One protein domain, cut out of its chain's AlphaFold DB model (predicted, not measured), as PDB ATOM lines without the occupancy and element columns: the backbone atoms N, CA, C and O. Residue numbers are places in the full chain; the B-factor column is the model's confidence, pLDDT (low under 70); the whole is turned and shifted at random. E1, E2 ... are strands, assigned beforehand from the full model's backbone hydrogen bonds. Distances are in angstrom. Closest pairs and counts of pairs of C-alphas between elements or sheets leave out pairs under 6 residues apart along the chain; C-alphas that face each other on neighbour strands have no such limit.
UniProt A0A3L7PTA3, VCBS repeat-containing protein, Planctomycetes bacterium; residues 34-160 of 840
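AT A GLANCE: This is residues 34 to 160 of the 840 residues of the protein "VCBS repeat-containing protein" of Planctomycetes bacterium (UniProt A0A3L7PTA3). Two strongly twisted sheets sit partly face to face as a sandwich, with E5 and E8 of the one sheet over the sheet E6, E7, E4, E9. Long E3 carries the first sheet on past the second to a far wing, where E2 and E1 pair with it and a long loop follows along. The printed part has 127 residues with nine named strands, E1 to E9 in order along the chain, and no named helix: the class is all strand. Neighbour strands are antiparallel in both sheets, and the one with E1, E2, E3, E5 and E8 is branched. The whole is compact, with a radius of gyration of the C-alphas of 15.1 A and spans of 44 by 36 by 29 A.

IN THESE COORDINATES: E1 is residues 36 to 41, 16.3 A long, starting at C-alpha 36 (-27.809, 47.435, 13.790). E2 is residues 70 to 73, 10.1 A. E3, residues 76 to 86, is the longest strand by residues and measures 31.3 A. E4 is residues 96 to 103, 23.8 A; E5, residues 106 to 112, 20.5 A; E6, residues 114 to 121, 19.3 A, which bends by 67 degrees at residue 117. E7 is residues 127 to 133, 18.9 A; E8, residues 140 to 147, 20.4 A; E9, residues 154 to 159, 15.4 A, ending at C-alpha 159 (-41.383, 38.931, 0.202).

HOW THE PARTS SIT: In the branched sheet E3 has three neighbours, in staggered pairing: E1 on one side, with N 38 and O 81 2.9 A apart, and E2 and E8 on the other, with N 71 and O 78 3.0 A and N 84 and O 142 2.9 A apart, within hydrogen-bond range. E2 and E3 form a hairpin. E5 is on the other side of E8 from E3, with N 109 and O 143 at 2.8 A. The second sheet runs E6, E7, E4, E9; its pairs include N 115 and O 132 at 2.8 A in the hairpin of E6 and E7, N 98 and O 131 at 2.8 A, and N 101 and O 157 at 2.9 A. The strands of the two sheets stand at 40 degrees. E5 and E7 are near each other, while E1 and E2 are apart from E4, E6, E7 and E9.

THE WHOLE: The two C-alphas farthest apart, of Gly 75 and Ala 94, are 45.0 A apart. The long link is E1 to E2, 28 residues. The printed part has no cut. Its mean pLDDT is 95.0, and no printed residue is under 70.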
ATOM      1  N   PRO A  34     -30.969  50.363   7.994       89.88
ATOM      2  CA  PRO A  34     -29.552  50.091   8.134       89.88
ATOM      3  C   PRO A  34     -29.244  49.052   9.212       89.88
ATOM      4  O   PRO A  34     -29.957  48.966  10.215       89.88
ATOM      5  N   TRP A  35     -28.199  48.246   9.005       91.00
ATOM      6  CA  TRP A  35     -27.836  47.221   9.979       91.00
ATOM      7  C   TRP A  35     -27.595  47.844  11.357       91.00
ATOM      8  O   TRP A  35     -26.994  48.914  11.484       91.00
ATOM      9  N   ILE A  36     -28.060  47.146  12.385       92.06
ATOM     10  CA  ILE A  36     -27.809  47.435  13.790       92.06
ATOM     11  C   ILE A  36     -26.772  46.415  14.266       92.06
ATOM     12  O   ILE A  36     -27.036  45.204  14.234       92.06
ATOM     13  N   ALA A  37     -25.593  46.888  14.680       93.94
ATOM     14  CA  ALA A  37     -24.573  46.048  15.300       93.94
ATOM     15  C   ALA A  37     -25.055  45.604  16.680       93.94
ATOM     16  O   ALA A  37     -25.070  46.383  17.625       93.94
ATOM     17  N   GLN A  38     -25.452  44.342  16.803       95.25
ATOM     18  CA  GLN A  38     -25.822  43.738  18.076       95.25
ATOM     19  C   GLN A  38     -24.654  42.949  18.653       95.25
ATOM     20  O   GLN A  38     -23.752  42.508  17.939       95.25
ATOM     21  N   ALA A  39     -24.691  42.723  19.961       95.56
ATOM     22  CA  ALA A  39     -23.723  41.873  20.638       95.56
ATOM     23  C   ALA A  39     -24.424  40.916  21.592       95.56
ATOM     24  O   ALA A  39     -25.442  41.258  22.181       95.56
ATOM     25  N   VAL A  40     -23.852  39.736  21.796       96.38
ATOM     26  CA  VAL A  40     -24.285  38.806  22.842       96.38
ATOM     27  C   VAL A  40     -23.104  38.490  23.740       96.38
ATOM     28  O   VAL A  40     -22.035  38.119  23.254       96.38
ATOM     29  N   ASP A  41     -23.302  38.619  25.050       95.38
ATOM     30  CA  ASP A  41     -22.371  38.086  26.041       95.38
ATOM     31  C   ASP A  41     -22.369  36.557  25.948       95.38
ATOM     32  O   ASP A  41     -23.389  35.899  26.164       95.38
ATOM     33  N   VAL A  42     -21.205  35.990  25.641       93.44
ATOM     34  CA  VAL A  42     -21.018  34.556  25.395       93.44
ATOM     35  C   VAL A  42     -21.331  33.709  26.633       93.44
ATOM     36  O   VAL A  42     -21.794  32.577  26.495       93.44
ATOM     37  N   ALA A  43     -21.101  34.234  27.837       92.75
ATOM     38  CA  ALA A  43     -21.322  33.514  29.087       92.75
ATOM     39  C   ALA A  43     -22.774  33.606  29.569       92.75
ATOM     40  O   ALA A  43     -23.332  32.605  30.017       92.75
ATOM     41  N   SER A  44     -23.385  34.794  29.510       93.00
ATOM     42  CA  SER A  44     -24.746  35.000  30.039       93.00
ATOM     43  C   SER A  44     -25.858  34.860  28.998       93.00
ATOM     44  O   SER A  44     -27.018  34.714  29.374       93.00
ATOM     45  N   GLY A  45     -25.534  34.928  27.703       90.88
ATOM     46  CA  GLY A  45     -26.518  35.012  26.621       90.88
ATOM     47  C   GLY A  45     -27.249  36.358  26.558       90.88
ATOM     48  O   GLY A  45     -28.174  36.511  25.763       90.88
ATOM     49  N   ALA A  46     -26.863  37.335  27.387       92.31
ATOM     50  CA  ALA A  46     -27.481  38.653  27.402       92.31
ATOM     51  C   ALA A  46     -27.118  39.436  26.132       92.31
ATOM     52  O   ALA A  46     -25.939  39.575  25.799       92.31
ATOM     53  N   GLY A  47     -28.135  39.953  25.440       92.88
ATOM     54  CA  GLY A  47     -27.975  40.758  24.231       92.88
ATOM     55  C   GLY A  47     -27.824  42.253  24.520       92.88
ATOM     56  O   GLY A  47     -28.477  42.788  25.417       92.88
ATOM     57  N   LEU A  48     -27.000  42.927  23.725       93.81
ATOM     58  CA  LEU A  48     -26.904  44.379  23.611       93.81
ATOM     59  C   LEU A  48     -27.531  44.806  22.283       93.81
ATOM     60  O   LEU A  48     -27.262  44.195  21.247       93.81
ATOM     61  N   TRP A  49     -28.387  45.829  22.336       92.56
ATOM     62  CA  TRP A  49     -29.223  46.228  21.202       92.56
ATOM     63  C   TRP A  49     -28.459  46.960  20.097       92.56
ATOM     64  O   TRP A  49     -28.760  46.729  18.932       92.56
ATOM     65  N   ASP A  50     -27.507  47.822  20.454       91.88
ATOM     66  CA  ASP A  50     -26.667  48.545  19.500       91.88
ATOM     67  C   ASP A  50     -25.288  48.799  20.119       91.88
ATOM     68  O   ASP A  50     -25.187  49.349  21.219       91.88
ATOM     69  N   VAL A  51     -24.239  48.347  19.438       92.81
ATOM     70  CA  VAL A  51     -22.827  48.571  19.779       92.81
ATOM     71  C   VAL A  51     -22.066  49.240  18.630       92.81
ATOM     72  O   VAL A  51     -20.842  49.306  18.665       92.81
ATOM     73  N   GLY A  52     -22.765  49.742  17.607       89.25
ATOM     74  CA  GLY A  52     -22.165  50.189  16.349       89.25
ATOM     75  C   GLY A  52     -21.178  51.346  16.484       89.25
ATOM     76  O   GLY A  52     -20.246  51.437  15.690       89.25
ATOM     77  N   ASP A  53     -21.341  52.194  17.502       87.81
ATOM     78  CA  ASP A  53     -20.429  53.315  17.776       87.81
ATOM     79  C   ASP A  53     -19.013  52.858  18.157       87.81
ATOM     80  O   ASP A  53     -18.039  53.567  17.905       87.81
ATOM     81  N   THR A  54     -18.884  51.686  18.785       90.06
ATOM     82  CA  THR A  54     -17.599  51.145  19.258       90.06
ATOM     83  C   THR A  54     -17.163  49.897  18.499       90.06
ATOM     84  O   THR A  54     -15.963  49.661  18.351       90.06
ATOM     85  N   HIS A  55     -18.118  49.121  17.991       91.06
ATOM     86  CA  HIS A  55     -17.913  47.861  17.288       91.06
ATOM     87  C   HIS A  55     -18.841  47.781  16.059       91.06
ATOM     88  O   HIS A  55     -19.872  47.105  16.090       91.06
ATOM     89  N   PRO A  56     -18.523  48.504  14.969       90.31
ATOM     90  CA  PRO A  56     -19.322  48.476  13.748       90.31
ATOM     91  C   PRO A  56     -19.249  47.112  13.044       90.31
ATOM     92  O   PRO A  56     -18.277  46.363  13.167       90.31
ATOM     93  N   LEU A  57     -20.281  46.791  12.262       90.81
ATOM     94  CA  LEU A  57     -20.349  45.538  11.507       90.81
ATOM     95  C   LEU A  57     -19.445  45.569  10.259       90.81
ATOM     96  O   LEU A  57     -19.456  46.555   9.520       90.81
ATOM     97  N   PRO A  58     -18.728  44.475   9.941       90.12
ATOM     98  CA  PRO A  58     -17.926  44.403   8.725       90.12
ATOM     99  C   PRO A  58     -18.806  44.091   7.500       90.12
ATOM    100  O   PRO A  58     -19.090  42.927   7.187       90.12
ATOM    101  N   VAL A  59     -19.215  45.143   6.788       88.56
ATOM    102  CA  VAL A  59     -20.031  45.081   5.562       88.56
ATOM    103  C   VAL A  59     -19.190  45.215   4.287       88.56
ATOM    104  O   VAL A  59     -18.194  45.937   4.256       88.56
ATOM    105  N   ASN A  60     -19.583  44.526   3.212       89.00
ATOM    106  CA  ASN A  60     -19.004  44.729   1.877       89.00
ATOM    107  C   ASN A  60     -19.664  45.921   1.144       89.00
ATOM    108  O   ASN A  60     -20.584  46.553   1.654       89.00
ATOM    109  N   ALA A  61     -19.233  46.206  -0.092       84.31
ATOM    110  CA  ALA A  61     -19.779  47.307  -0.899       84.31
ATOM    111  C   ALA A  61     -21.278  47.167  -1.251       84.31
ATOM    112  O   ALA A  61     -21.915  48.160  -1.593       84.31
ATOM    113  N   LYS A  62     -21.851  45.959  -1.156       87.56
ATOM    114  CA  LYS A  62     -23.292  45.720  -1.334       87.56
ATOM    115  C   LYS A  62     -24.086  45.922  -0.043       87.56
ATOM    116  O   LYS A  62     -25.311  45.921  -0.097       87.56
ATOM    117  N   GLY A  63     -23.427  46.088   1.106       87.56
ATOM    118  CA  GLY A  63     -24.076  46.120   2.419       87.56
ATOM    119  C   GLY A  63     -24.329  44.731   3.019       87.56
ATOM    120  O   GLY A  63     -25.153  44.590   3.922       87.56
ATOM    121  N   GLU A  64     -23.651  43.688   2.528       91.62
ATOM    122  CA  GLU A  64     -23.745  42.330   3.079       91.62
ATOM    123  C   GLU A  64     -22.706  42.119   4.184       91.62
ATOM    124  O   GLU A  64     -21.562  42.569   4.075       91.62
ATOM    125  N   ILE A  65     -23.092  41.396   5.237       93.25
ATOM    126  CA  ILE A  65     -22.221  41.084   6.374       93.25
ATOM    127  C   ILE A  65     -21.197  40.025   5.969       93.25
ATOM    128  O   ILE A  65     -21.555  38.923   5.566       93.25
ATOM    129  N   THR A  66     -19.912  40.337   6.124       93.94
ATOM    130  CA  THR A  66     -18.827  39.439   5.697       93.94
ATOM    131  C   THR A  66     -18.393  38.457   6.781       93.94
ATOM    132  O   THR A  66     -18.047  37.321   6.473       93.94
ATOM    133  N   HIS A  67     -18.391  38.877   8.046       94.88
ATOM    134  CA  HIS A  67     -17.999  38.053   9.189       94.88
ATOM    135  C   HIS A  67     -18.496  38.661  10.509       94.88
ATOM    136  O   HIS A  67     -19.018  39.773  10.536       94.88
ATOM    137  N   PHE A  68     -18.330  37.938  11.617       95.50
ATOM    138  CA  PHE A  68     -18.590  38.454  12.959       95.50
ATOM    139  C   PHE A  68     -17.333  38.437  13.813       95.50
ATOM    140  O   PHE A  68     -16.577  37.466  13.815       95.50
ATOM    141  N   GLU A  69     -17.140  39.516  14.563       93.81
ATOM    142  CA  GLU A  69     -16.025  39.667  15.483       93.81
ATOM    143  C   GLU A  69     -16.417  39.199  16.889       93.81
ATOM    144  O   GLU A  69     -17.594  39.077  17.252       93.81
ATOM    145  N   THR A  70     -15.402  38.892  17.689       94.50
ATOM    146  CA  THR A  70     -15.534  38.576  19.111       94.50
ATOM    147  C   THR A  70     -14.482  39.373  19.859       94.50
ATOM    148  O   THR A  70     -13.316  39.366  19.470       94.50
ATOM    149  N   TRP A  71     -14.871  40.037  20.941       95.88
ATOM    150  CA  TRP A  71     -13.967  40.856  21.744       95.88
ATOM    151  C   TRP A  71     -14.184  40.609  23.232       95.88
ATOM    152  O   TRP A  71     -15.096  39.893  23.647       95.88
ATOM    153  N   THR A  72     -13.284  41.158  24.045       95.38
ATOM    154  CA  THR A  72     -13.387  41.125  25.504       95.38
ATOM    155  C   THR A  72     -13.414  42.544  26.035       95.38
ATOM    156  O   THR A  72     -12.513  43.327  25.749       95.38
ATOM    157  N   GLU A  73     -14.411  42.849  26.852       92.38
ATOM    158  CA  GLU A  73     -14.558  44.140  27.512       92.38
ATOM    159  C   GLU A  73     -14.947  43.907  28.972       92.38
ATOM    160  O   GLU A  73     -15.837  43.111  29.275       92.38
ATOM    161  N   ASN A  74     -14.239  44.554  29.903       91.94
ATOM    162  CA  ASN A  74     -14.464  44.407  31.348       91.94
ATOM    163  C   ASN A  74     -14.496  42.939  31.830       91.94
ATOM    164  O   ASN A  74     -15.260  42.577  32.723       91.94
ATOM    165  N   GLY A  75     -13.673  42.076  31.220       92.75
ATOM    166  CA  GLY A  75     -13.581  40.649  31.551       92.75
ATOM    167  C   GLY A  75     -14.728  39.778  31.021       92.75
ATOM    168  O   GLY A  75     -14.773  38.593  31.341       92.75
ATOM    169  N   ARG A  76     -15.639  40.335  30.213       94.56
ATOM    170  CA  ARG A  76     -16.739  39.614  29.555       94.56
ATOM    171  C   ARG A  76     -16.445  39.477  28.067       94.56
ATOM    172  O   ARG A  76     -15.937  40.412  27.453       94.56
ATOM    173  N   GLN A  77     -16.756  38.316  27.501       96.50
ATOM    174  CA  GLN A  77     -16.583  38.056  26.076       96.50
ATOM    175  C   GLN A  77     -17.894  38.330  25.338       96.50
ATOM    176  O   GLN A  77     -18.937  37.803  25.721       96.50
ATOM    177  N   PHE A  78     -17.826  39.116  24.269       96.81
ATOM    178  CA  PHE A  78     -18.967  39.481  23.436       96.81
ATOM    179  C   PHE A  78     -18.753  39.009  22.004       96.81
ATOM    180  O   PHE A  78     -17.625  39.012  21.512       96.81
ATOM    181  N   ARG A  79     -19.839  38.613  21.338       95.19
ATOM    182  CA  ARG A  79     -19.853  38.209  19.927       95.19
ATOM    183  C   ARG A  79     -20.868  39.041  19.151       95.19
ATOM    184  O   ARG A  79     -21.991  39.200  19.630       95.19
ATOM    185  N   HIS A  80     -20.494  39.499  17.955       94.38
ATOM    186  CA  HIS A  80     -21.407  40.212  17.057       94.38
ATOM    187  C   HIS A  80     -22.639  39.388  16.663       94.38
ATOM    188  O   HIS A  80     -22.587  38.165  16.505       94.38
ATOM    189  N   GLN A  81     -23.729  40.114  16.443       95.44
ATOM    190  CA  GLN A  81     -24.896  39.741  15.655       95.44
ATOM    191  C   GLN A  81     -25.280  40.947  14.785       95.44
ATOM    192  O   GLN A  81     -24.950  42.085  15.120       95.44
ATOM    193  N   ALA A  82     -25.994  40.723  13.686       95.31
ATOM    194  CA  ALA A  82     -26.507  41.807  12.847       95.31
ATOM    195  C   ALA A  82     -28.028  41.757  12.809       95.31
ATOM    196  O   ALA A  82     -28.595  40.721  12.463       95.31
ATOM    197  N   ALA A  83     -28.685  42.862  13.150       95.62
ATOM    198  CA  ALA A  83     -30.138  42.983  13.110       95.62
ATOM    199  C   ALA A  83     -30.580  44.078  12.138       95.62
ATOM    200  O   ALA A  83     -29.915  45.100  11.996       95.62
ATOM    201  N   THR A  84     -31.724  43.883  11.495       94.88
ATOM    202  CA  THR A  84     -32.434  44.926  10.756       94.88
ATOM    203  C   THR A  84     -33.937  44.821  11.010       94.88
ATOM    204  O   THR A  84     -34.438  43.796  11.484       94.88
ATOM    205  N   LEU A  85     -34.642  45.916  10.740       95.81
ATOM    206  CA  LEU A  85     -36.062  46.091  10.995       95.81
ATOM    207  C   LEU A  85     -36.797  46.419   9.699       95.81
ATOM    208  O   LEU A  85     -36.267  47.115   8.832       95.81
ATOM    209  N   LEU A  86     -38.021  45.913   9.599       97.00
ATOM    210  CA  LEU A  86     -38.978  46.236   8.549       97.00
ATOM    211  C   LEU A  86     -40.279  46.706   9.213       97.00
ATOM    212  O   LEU A  86     -40.665  46.159  10.247       97.00
ATOM    213  N   PHE A  87     -40.964  47.682   8.616       96.00
ATOM    214  CA  PHE A  87     -42.262  48.208   9.079       96.00
ATOM    215  C   PHE A  87     -42.293  48.675  10.546       96.00
ATOM    216  O   PHE A  87     -43.292  48.515  11.255       96.00
ATOM    217  N   ARG A  88     -41.184  49.239  11.035       95.00
ATOM    218  CA  ARG A  88     -41.064  49.697  12.418       95.00
ATOM    219  C   ARG A  88     -41.901  50.952  12.654       95.00
ATOM    220  O   ARG A  88     -41.842  51.890  11.877       95.00
ATOM    221  N   ASP A  89     -42.650  50.986  13.752       93.06
ATOM    222  CA  ASP A  89     -43.513  52.107  14.146       93.06
ATOM    223  C   ASP A  89     -44.644  52.435  13.137       93.06
ATOM    224  O   ASP A  89     -45.324  53.444  13.281       93.06
ATOM    225  N   VAL A  90     -44.911  51.543  12.169       92.44
ATOM    226  CA  VAL A  90     -45.983  51.689  11.164       92.44
ATOM    227  C   VAL A  90     -47.332  51.216  11.714       92.44
ATOM    228  O   VAL A  90     -48.326  51.931  11.661       92.44
ATOM    229  N   GLY A  91     -47.389  50.006  12.286       87.06
ATOM    230  CA  GLY A  91     -48.595  49.469  12.933       87.06
ATOM    231  C   GLY A  91     -49.683  48.913  12.005       87.06
ATOM    232  O   GLY A  91     -50.450  48.059  12.445       87.06
ATOM    233  N   ASN A  92     -49.746  49.339  10.743       86.56
ATOM    234  CA  ASN A  92     -50.823  49.020   9.791       86.56
ATOM    235  C   ASN A  92     -50.309  48.592   8.397       86.56
ATOM    236  O   ASN A  92     -50.801  49.051   7.371       86.56
ATOM    237  N   TYR A  93     -49.316  47.705   8.348       94.75
ATOM    238  CA  TYR A  93     -48.816  47.113   7.100       94.75
ATOM    239  C   TYR A  93     -49.476  45.750   6.809       94.75
ATOM    240  O   TYR A  93     -50.270  45.256   7.608       94.75
ATOM    241  N   ALA A  94     -49.186  45.131   5.659       95.44
ATOM    242  CA  ALA A  94     -49.888  43.923   5.219       95.44
ATOM    243  C   ALA A  94     -49.733  42.747   6.208       95.44
ATOM    244  O   ALA A  94     -48.627  42.270   6.462       95.44
ATOM    245  N   SER A  95     -50.847  42.229   6.729       96.19
ATOM    246  CA  SER A  95     -50.869  40.975   7.496       96.19
ATOM    247  C   SER A  95     -50.874  39.761   6.566       96.19
ATOM    248  O   SER A  95     -51.450  39.829   5.480       96.19
ATOM    249  N   GLY A  96     -50.315  38.629   6.994       96.81
ATOM    250  CA  GLY A  96     -50.369  37.398   6.203       96.81
ATOM    251  C   GLY A  96     -49.133  36.526   6.349       96.81
ATOM    252  O   GLY A  96     -48.416  36.607   7.345       96.81
ATOM    253  N   THR A  97     -48.909  35.666   5.355       98.31
ATOM    254  CA  THR A  97     -47.708  34.823   5.290       98.31
ATOM    255  C   THR A  97     -46.675  35.502   4.404       98.31
ATOM    256  O   THR A  97     -46.956  35.746   3.238       98.31
ATOM    257  N   TYR A  98     -45.516  35.826   4.968       98.62
ATOM    258  CA  TYR A  98     -44.361  36.349   4.245       98.62
ATOM    259  C   TYR A  98     -43.401  35.204   3.931       98.62
ATOM    260  O   TYR A  98     -43.253  34.271   4.728       98.62
ATOM    261  N   HIS A  99     -42.698  35.318   2.809       98.38
ATOM    262  CA  HIS A  99     -41.727  34.325   2.365       98.38
ATOM    263  C   HIS A  99     -40.324  34.907   2.492       98.38
ATOM    264  O   HIS A  99     -40.026  35.931   1.885       98.38
ATOM    265  N   ALA A 100     -39.456  34.265   3.268       98.50
ATOM    266  CA  ALA A 100     -38.075  34.696   3.427       98.50
ATOM    267  C   ALA A 100     -37.090  33.706   2.803       98.50
ATOM    268  O   ALA A 100     -37.322  32.495   2.806       98.50
ATOM    269  N   GLN A 101     -35.973  34.225   2.304       97.69
ATOM    270  CA  GLN A 101     -34.906  33.446   1.685       97.69
ATOM    271  C   GLN A 101     -33.530  34.031   2.016       97.69
ATOM    272  O   GLN A 101     -33.413  35.241   2.165       97.69
ATOM    273  N   TRP A 102     -32.502  33.181   2.117       98.12
ATOM    274  CA  TRP A 102     -31.095  33.595   2.165       98.12
ATOM    275  C   TRP A 102     -30.147  32.487   1.680       98.12
ATOM    276  O   TRP A 102     -30.494  31.302   1.658       98.12
ATOM    277  N   GLU A 103     -28.932  32.879   1.310       97.50
ATOM    278  CA  GLU A 103     -27.818  31.991   0.966       97.50
ATOM    279  C   GLU A 103     -26.742  32.000   2.055       97.50
ATOM    280  O   GLU A 103     -26.722  32.887   2.908       97.50
ATOM    281  N   GLY A 104     -25.799  31.058   1.969       97.12
ATOM    282  CA  GLY A 104     -24.603  31.006   2.806       97.12
ATOM    283  C   GLY A 104     -24.799  30.259   4.121       97.12
ATOM    284  O   GLY A 104     -25.914  29.953   4.543       97.12
ATOM    285  N   LYS A 105     -23.690  29.945   4.790       96.19
ATOM    286  CA  LYS A 105     -23.686  29.191   6.044       96.19
ATOM    287  C   LYS A 105     -23.789  30.134   7.229       96.19
ATOM    288  O   LYS A 105     -22.892  30.923   7.513       96.19
ATOM    289  N   GLY A 106     -24.871  29.996   7.979       95.25
ATOM    290  CA  GLY A 106     -25.104  30.773   9.183       95.25
ATOM    291  C   GLY A 106     -26.487  30.526   9.757       95.25
ATOM    292  O   GLY A 106     -27.207  29.627   9.322       95.25
ATOM    293  N   THR A 107     -26.859  31.345  10.734       96.19
ATOM    294  CA  THR A 107     -28.167  31.282  11.388       96.19
ATOM    295  C   THR A 107     -28.879  32.610  11.196       96.19
ATOM    296  O   THR A 107     -28.405  33.634  11.687       96.19
ATOM    297  N   VAL A 108     -30.026  32.583  10.517       98.38
ATOM    298  CA  VAL A 108     -30.945  33.722  10.403       98.38
ATOM    299  C   VAL A 108     -32.183  33.439  11.245       98.38
ATOM    300  O   VAL A 108     -32.727  32.335  11.228       98.38
ATOM    301  N   SER A 109     -32.614  34.441  12.000       97.88
ATOM    302  CA  SER A 109     -33.775  34.390  12.885       97.88
ATOM    303  C   SER A 109     -34.729  35.543  12.582       97.88
ATOM    304  O   SER A 109     -34.311  36.605  12.116       97.88
ATOM    305  N   PHE A 110     -36.009  35.314  12.870       98.62
ATOM    306  CA  PHE A 110     -37.090  36.274  12.676       98.62
ATOM    307  C   PHE A 110     -37.848  36.462  13.989       98.62
ATOM    308  O   PHE A 110     -37.973  35.515  14.772       98.62
ATOM    309  N   GLY A 111     -38.348  37.668  14.240       97.88
ATOM    310  CA  GLY A 111     -39.087  37.965  15.464       97.88
ATOM    311  C   GLY A 111     -39.960  39.209  15.368       97.88
ATOM    312  O   GLY A 111     -40.242  39.704  14.277       97.88
ATOM    313  N   PHE A 112     -40.359  39.708  16.542       98.19
ATOM    314  CA  PHE A 112     -41.393  40.735  16.702       98.19
ATOM    315  C   PHE A 112     -42.715  40.269  16.087       98.19
ATOM    316  O   PHE A 112     -43.253  39.261  16.548       98.19
ATOM    317  N   ASP A 113     -43.223  40.950  15.066       98.44
ATOM    318  CA  ASP A 113     -44.500  40.604  14.443       98.44
ATOM    319  C   ASP A 113     -44.432  39.303  13.625       98.44
ATOM    320  O   ASP A 113     -45.470  38.704  13.340       98.44
ATOM    321  N   ALA A 114     -43.226  38.840  13.264       98.50
ATOM    322  CA  ALA A 114     -43.017  37.624  12.484       98.50
ATOM    323  C   ALA A 114     -42.831  36.378  13.361       98.50
ATOM    324  O   ALA A 114     -41.882  36.263  14.141       98.50
ATOM    325  N   ARG A 115     -43.693  35.378  13.147       98.25
ATOM    326  CA  ARG A 115     -43.570  34.027  13.707       98.25
ATOM    327  C   ARG A 115     -43.225  33.026  12.609       98.25
ATOM    328  O   ARG A 115     -44.034  32.777  11.718       98.25
ATOM    329  N   VAL A 116     -42.071  32.377  12.733       98.50
ATOM    330  CA  VAL A 116     -41.646  31.309  11.818       98.50
ATOM    331  C   VAL A 116     -42.622  30.127  11.882       98.50
ATOM    332  O   VAL A 116     -42.860  29.563  12.951       98.50
ATOM    333  N   LEU A 117     -43.194  29.756  10.739       98.25
ATOM    334  CA  LEU A 117     -44.069  28.594  10.564       98.25
ATOM    335  C   LEU A 117     -43.276  27.361  10.137       98.25
ATOM    336  O   LEU A 117     -43.511  26.263  10.638       98.25
ATOM    337  N   SER A 118     -42.340  27.541   9.209       97.94
ATOM    338  CA  SER A 118     -41.478  26.479   8.705       97.94
ATOM    339  C   SER A 118     -40.147  27.054   8.237       97.94
ATOM    340  O   SER A 118     -40.040  28.236   7.909       97.94
ATOM    341  N   THR A 119     -39.123  26.203   8.218       97.38
ATOM    342  CA  THR A 119     -37.845  26.482   7.564       97.38
ATOM    343  C   THR A 119     -37.449  25.283   6.721       97.38
ATOM    344  O   THR A 119     -37.790  24.140   7.036       97.38
ATOM    345  N   SER A 120     -36.744  25.530   5.625       96.81
ATOM    346  CA  SER A 120     -36.194  24.481   4.773       96.81
ATOM    347  C   SER A 120     -34.893  24.943   4.130       96.81
ATOM    348  O   SER A 120     -34.602  26.133   4.064       96.81
ATOM    349  N   THR A 121     -34.085  23.991   3.677       96.56
ATOM    350  CA  THR A 121     -32.924  24.261   2.824       96.56
ATOM    351  C   THR A 121     -33.102  23.438   1.565       96.56
ATOM    352  O   THR A 121     -33.268  22.217   1.649       96.56
ATOM    353  N   GLY A 122     -33.154  24.104   0.417       91.81
ATOM    354  CA  GLY A 122     -33.334  23.435  -0.862       91.81
ATOM    355  C   GLY A 122     -32.056  22.721  -1.321       91.81
ATOM    356  O   GLY A 122     -30.967  22.989  -0.808       91.81
ATOM    357  N   PRO A 123     -32.152  21.821  -2.316       91.31
ATOM    358  CA  PRO A 123     -30.980  21.209  -2.952       91.31
ATOM    359  C   PRO A 123     -30.045  22.225  -3.627       91.31
ATOM    360  O   PRO A 123     -28.885  21.921  -3.881       91.31
ATOM    361  N   ASP A 124     -30.564  23.420  -3.914       90.38
ATOM    362  CA  ASP A 124     -29.842  24.594  -4.404       90.38
ATOM    363  C   ASP A 124     -28.960  25.261  -3.332       90.38
ATOM    364  O   ASP A 124     -28.226  26.193  -3.643       90.38
ATOM    365  N   GLY A 125     -29.007  24.787  -2.081       91.94
ATOM    366  CA  GLY A 125     -28.287  25.386  -0.955       91.94
ATOM    367  C   GLY A 125     -28.949  26.655  -0.418       91.94
ATOM    368  O   GLY A 125     -28.386  27.309   0.454       91.94
ATOM    369  N   ILE A 126     -30.141  26.996  -0.913       96.44
ATOM    370  CA  ILE A 126     -30.878  28.190  -0.518       96.44
ATOM    371  C   ILE A 126     -31.775  27.860   0.676       96.44
ATOM    372  O   ILE A 126     -32.599  26.936   0.631       96.44
ATOM    373  N   HIS A 127     -31.644  28.646   1.737       98.00
ATOM    374  CA  HIS A 127     -32.478  28.554   2.925       98.00
ATOM    375  C   HIS A 127     -33.766  29.357   2.736       98.00
ATOM    376  O   HIS A 127     -33.743  30.445   2.164       98.00
ATOM    377  N   ARG A 128     -34.894  28.821   3.207       97.81
ATOM    378  CA  ARG A 128     -36.225  29.433   3.078       97.81
ATOM    379  C   ARG A 128     -36.995  29.353   4.386       97.81
ATOM    380  O   ARG A 128     -36.870  28.356   5.103       97.81
ATOM    381  N   ALA A 129     -37.818  30.358   4.667       98.31
ATOM    382  CA  ALA A 129     -38.716  30.382   5.814       98.31
ATOM    383  C   ALA A 129     -40.094  30.956   5.457       98.31
ATOM    384  O   ALA A 129     -40.193  31.942   4.733       98.31
ATOM    385  N   GLU A 130     -41.139  30.359   6.023       98.50
ATOM    386  CA  GLU A 130     -42.513  30.869   5.977       98.50
ATOM    387  C   GLU A 130     -42.804  31.613   7.280       98.50
ATOM    388  O   GLU A 130     -42.618  31.048   8.364       98.50
ATOM    389  N   LEU A 131     -43.257  32.862   7.207       98.69
ATOM    390  CA  LEU A 131     -43.443  33.731   8.369       98.69
ATOM    391  C   LEU A 131     -44.911  34.148   8.483       98.69
ATOM    392  O   LEU A 131     -45.411  34.881   7.638       98.69
ATOM    393  N   ALA A 132     -45.603  33.740   9.547       98.56
ATOM    394  CA  ALA A 132     -46.894  34.336   9.885       98.56
ATOM    395  C   ALA A 132     -46.661  35.697  10.540       98.56
ATOM    396  O   ALA A 132     -46.050  35.759  11.609       98.56
ATOM    397  N   VAL A 133     -47.179  36.756   9.926       98.50
ATOM    398  CA  VAL A 133     -47.016  38.132  10.390       98.50
ATOM    399  C   VAL A 133     -48.353  38.709  10.836       98.50
ATOM    400  O   VAL A 133     -49.325  38.726  10.075       98.50
ATOM    401  N   VAL A 134     -48.384  39.198  12.078       97.50
ATOM    402  CA  VAL A 134     -49.500  39.966  12.645       97.50
ATOM    403  C   VAL A 134     -48.990  41.380  12.944       97.50
ATOM    404  O   VAL A 134     -48.260  41.544  13.918       97.50
ATOM    405  N   PRO A 135     -49.348  42.380  12.120       96.56
ATOM    406  CA  PRO A 135     -48.804  43.731  12.218       96.56
ATOM    407  C   PRO A 135     -49.046  44.397  13.576       96.56
ATOM    408  O   PRO A 135     -50.174  44.444  14.071       96.56
ATOM    409  N   THR A 136     -47.988  44.964  14.145       96.31
ATOM    410  CA  THR A 136     -48.016  45.937  15.237       96.31
ATOM    411  C   THR A 136     -46.976  47.030  14.959       96.31
ATOM    412  O   THR A 136     -46.272  47.009  13.952       96.31
ATOM    413  N   SER A 137     -46.844  48.021  15.842       94.81
ATOM    414  CA  SER A 137     -45.764  49.014  15.732       94.81
ATOM    415  C   SER A 137     -44.372  48.408  15.968       94.81
ATOM    416  O   SER A 137     -43.367  49.082  15.755       94.81
ATOM    417  N   ALA A 138     -44.273  47.151  16.422       96.75
ATOM    418  CA  ALA A 138     -42.986  46.504  16.633       96.75
ATOM    419  C   ALA A 138     -42.236  46.243  15.316       96.75
ATOM    420  O   ALA A 138     -41.002  46.326  15.318       96.75
ATOM    421  N   GLY A 139     -42.968  45.992  14.224       97.56
ATOM    422  CA  GLY A 139     -42.420  45.636  12.919       97.56
ATOM    423  C   GLY A 139     -41.890  44.202  12.885       97.56
ATOM    424  O   GLY A 139     -42.126  43.400  13.791       97.56
ATOM    425  N   ILE A 140     -41.127  43.874  11.847       98.56
ATOM    426  CA  ILE A 140     -40.465  42.575  11.682       98.56
ATOM    427  C   ILE A 140     -38.982  42.731  12.010       98.56
ATOM    428  O   ILE A 140     -38.300  43.587  11.447       98.56
ATOM    429  N   LEU A 141     -38.468  41.872  12.892       98.38
ATOM    430  CA  LEU A 141     -37.032  41.736  13.141       98.38
ATOM    431  C   LEU A 141     -36.452  40.650  12.236       98.38
ATOM    432  O   LEU A 141     -36.931  39.517  12.269       98.38
ATOM    433  N   VAL A 142     -35.377  40.970  11.514       98.50
ATOM    434  CA  VAL A 142     -34.506  39.995  10.837       98.50
ATOM    435  C   VAL A 142     -33.131  40.067  11.479       98.50
ATOM    436  O   VAL A 142     -32.557  41.151  11.593       98.50
ATOM    437  N   ARG A 143     -32.582  38.927  11.904       97.94
ATOM    438  CA  ARG A 143     -31.281  38.891  12.578       97.94
ATOM    439  C   ARG A 143     -30.404  37.743  12.105       97.94
ATOM    440  O   ARG A 143     -30.815  36.586  12.160       97.94
ATOM    441  N   ILE A 144     -29.170  38.069  11.733       98.12
ATOM    442  CA  ILE A 144     -28.091  37.113  11.491       98.12
ATOM    443  C   ILE A 144     -27.381  36.878  12.829       98.12
ATOM    444  O   ILE A 144     -26.723  37.768  13.372       98.12
ATOM    445  N   GLU A 145     -27.537  35.681  13.384       96.44
ATOM    446  CA  GLU A 145     -26.983  35.304  14.689       96.44
ATOM    447  C   GLU A 145     -25.576  34.705  14.586       96.44
ATOM    448  O   GLU A 145     -24.798  34.779  15.537       96.44
ATOM    449  N   ALA A 146     -25.266  34.093  13.441       95.31
ATOM    450  CA  ALA A 146     -23.961  33.545  13.096       95.31
ATOM    451  C   ALA A 146     -23.787  33.552  11.571       95.31
ATOM    452  O   ALA A 146     -24.765  33.369  10.847       95.31
ATOM    453  N   THR A 147     -22.556  33.720  11.096       96.88
ATOM    454  CA  THR A 147     -22.197  33.673   9.671       96.88
ATOM    455  C   THR A 147     -20.792  33.082   9.518       96.88
ATOM    456  O   THR A 147     -19.916  33.368  10.340       96.88
ATOM    457  N   ASP A 148     -20.583  32.219   8.526       96.81
ATOM    458  CA  ASP A 148     -19.279  31.643   8.185       96.81
ATOM    459  C   ASP A 148     -18.507  32.624   7.283       96.81
ATOM    460  O   ASP A 148     -18.979  32.927   6.191       96.81
ATOM    461  N   PRO A 149     -17.312  33.106   7.669       95.69
ATOM    462  CA  PRO A 149     -16.541  34.031   6.835       95.69
ATOM    463  C   PRO A 149     -16.129  33.454   5.467       95.69
ATOM    464  O   PRO A 149     -15.806  34.222   4.563       95.69
ATOM    465  N   ALA A 150     -16.113  32.126   5.295       97.19
ATOM    466  CA  ALA A 150     -15.813  31.487   4.011       97.19
ATOM    467  C   ALA A 150     -17.043  31.351   3.093       97.19
ATOM    468  O   ALA A 150     -16.880  31.146   1.890       97.19
ATOM    469  N   ASP A 151     -18.252  31.445   3.644       96.56
ATOM    470  CA  ASP A 151     -19.522  31.370   2.917       96.56
ATOM    471  C   ASP A 151     -20.588  32.190   3.663       96.56
ATOM    472  O   ASP A 151     -21.489  31.617   4.286       96.56
ATOM    473  N   PRO A 152     -20.454  33.529   3.675       97.38
ATOM    474  CA  PRO A 152     -21.259  34.374   4.538       97.38
ATOM    475  C   PRO A 152     -22.725  34.388   4.117       97.38
ATOM    476  O   PRO A 152     -23.050  34.279   2.927       97.38
ATOM    477  N   VAL A 153     -23.595  34.582   5.111       98.06
ATOM    478  CA  VAL A 153     -25.023  34.830   4.908       98.06
ATOM    479  C   VAL A 153     -25.217  36.066   4.036       98.06
ATOM    480  O   VAL A 153     -24.736  37.151   4.364       98.06
ATOM    481  N   ARG A 154     -25.944  35.898   2.933       96.19
ATOM    482  CA  ARG A 154     -26.161  36.932   1.910       96.19
ATOM    483  C   ARG A 154     -27.457  36.683   1.139       96.19
ATOM    484  O   ARG A 154     -28.109  35.660   1.356       96.19
ATOM    485  N   GLY A 155     -27.815  37.596   0.233       95.56
ATOM    486  CA  GLY A 155     -29.011  37.446  -0.610       95.56
ATOM    487  C   GLY A 155     -30.291  37.264   0.209       95.56
ATOM    488  O   GLY A 155     -31.076  36.358  -0.067       95.56
ATOM    489  N   ILE A 156     -30.442  38.057   1.277       97.88
ATOM    490  CA  ILE A 156     -31.614  37.992   2.150       97.88
ATOM    491  C   ILE A 156     -32.783  38.686   1.452       97.88
ATOM    492  O   ILE A 156     -32.670  39.845   1.066       97.88
ATOM    493  N   HIS A 157     -33.905  37.983   1.349       98.19
ATOM    494  CA  HIS A 157     -35.165  38.495   0.819       98.19
ATOM    495  C   HIS A 157     -36.297  38.189   1.796       98.19
ATOM    496  O   HIS A 157     -36.284  37.139   2.446       98.19
ATOM    497  N   VAL A 158     -37.272  39.091   1.896       98.50
ATOM    498  CA  VAL A 158     -38.492  38.937   2.698       98.50
ATOM    499  C   VAL A 158     -39.672  39.457   1.877       98.50
ATOM    500  O   VAL A 158     -40.059  40.622   1.974       98.50
ATOM    501  N   TRP A 159     -40.245  38.587   1.048       98.56
ATOM    502  CA  TRP A 159     -41.383  38.931   0.202       98.56
ATOM    503  C   TRP A 159     -42.669  39.084   1.011       98.56
ATOM    504  O   TRP A 159     -42.969  38.270   1.892       98.56
ATOM    505  N   MET A 160     -43.425  40.127   0.670       98.06
ATOM    506  CA  MET A 160     -44.762  40.397   1.194       98.06
ATOM    507  C   MET A 160     -45.747  39.265   0.845       98.06
ATOM    508  O   MET A 160     -45.469  38.474  -0.063       98.06
TER     509      MET A 160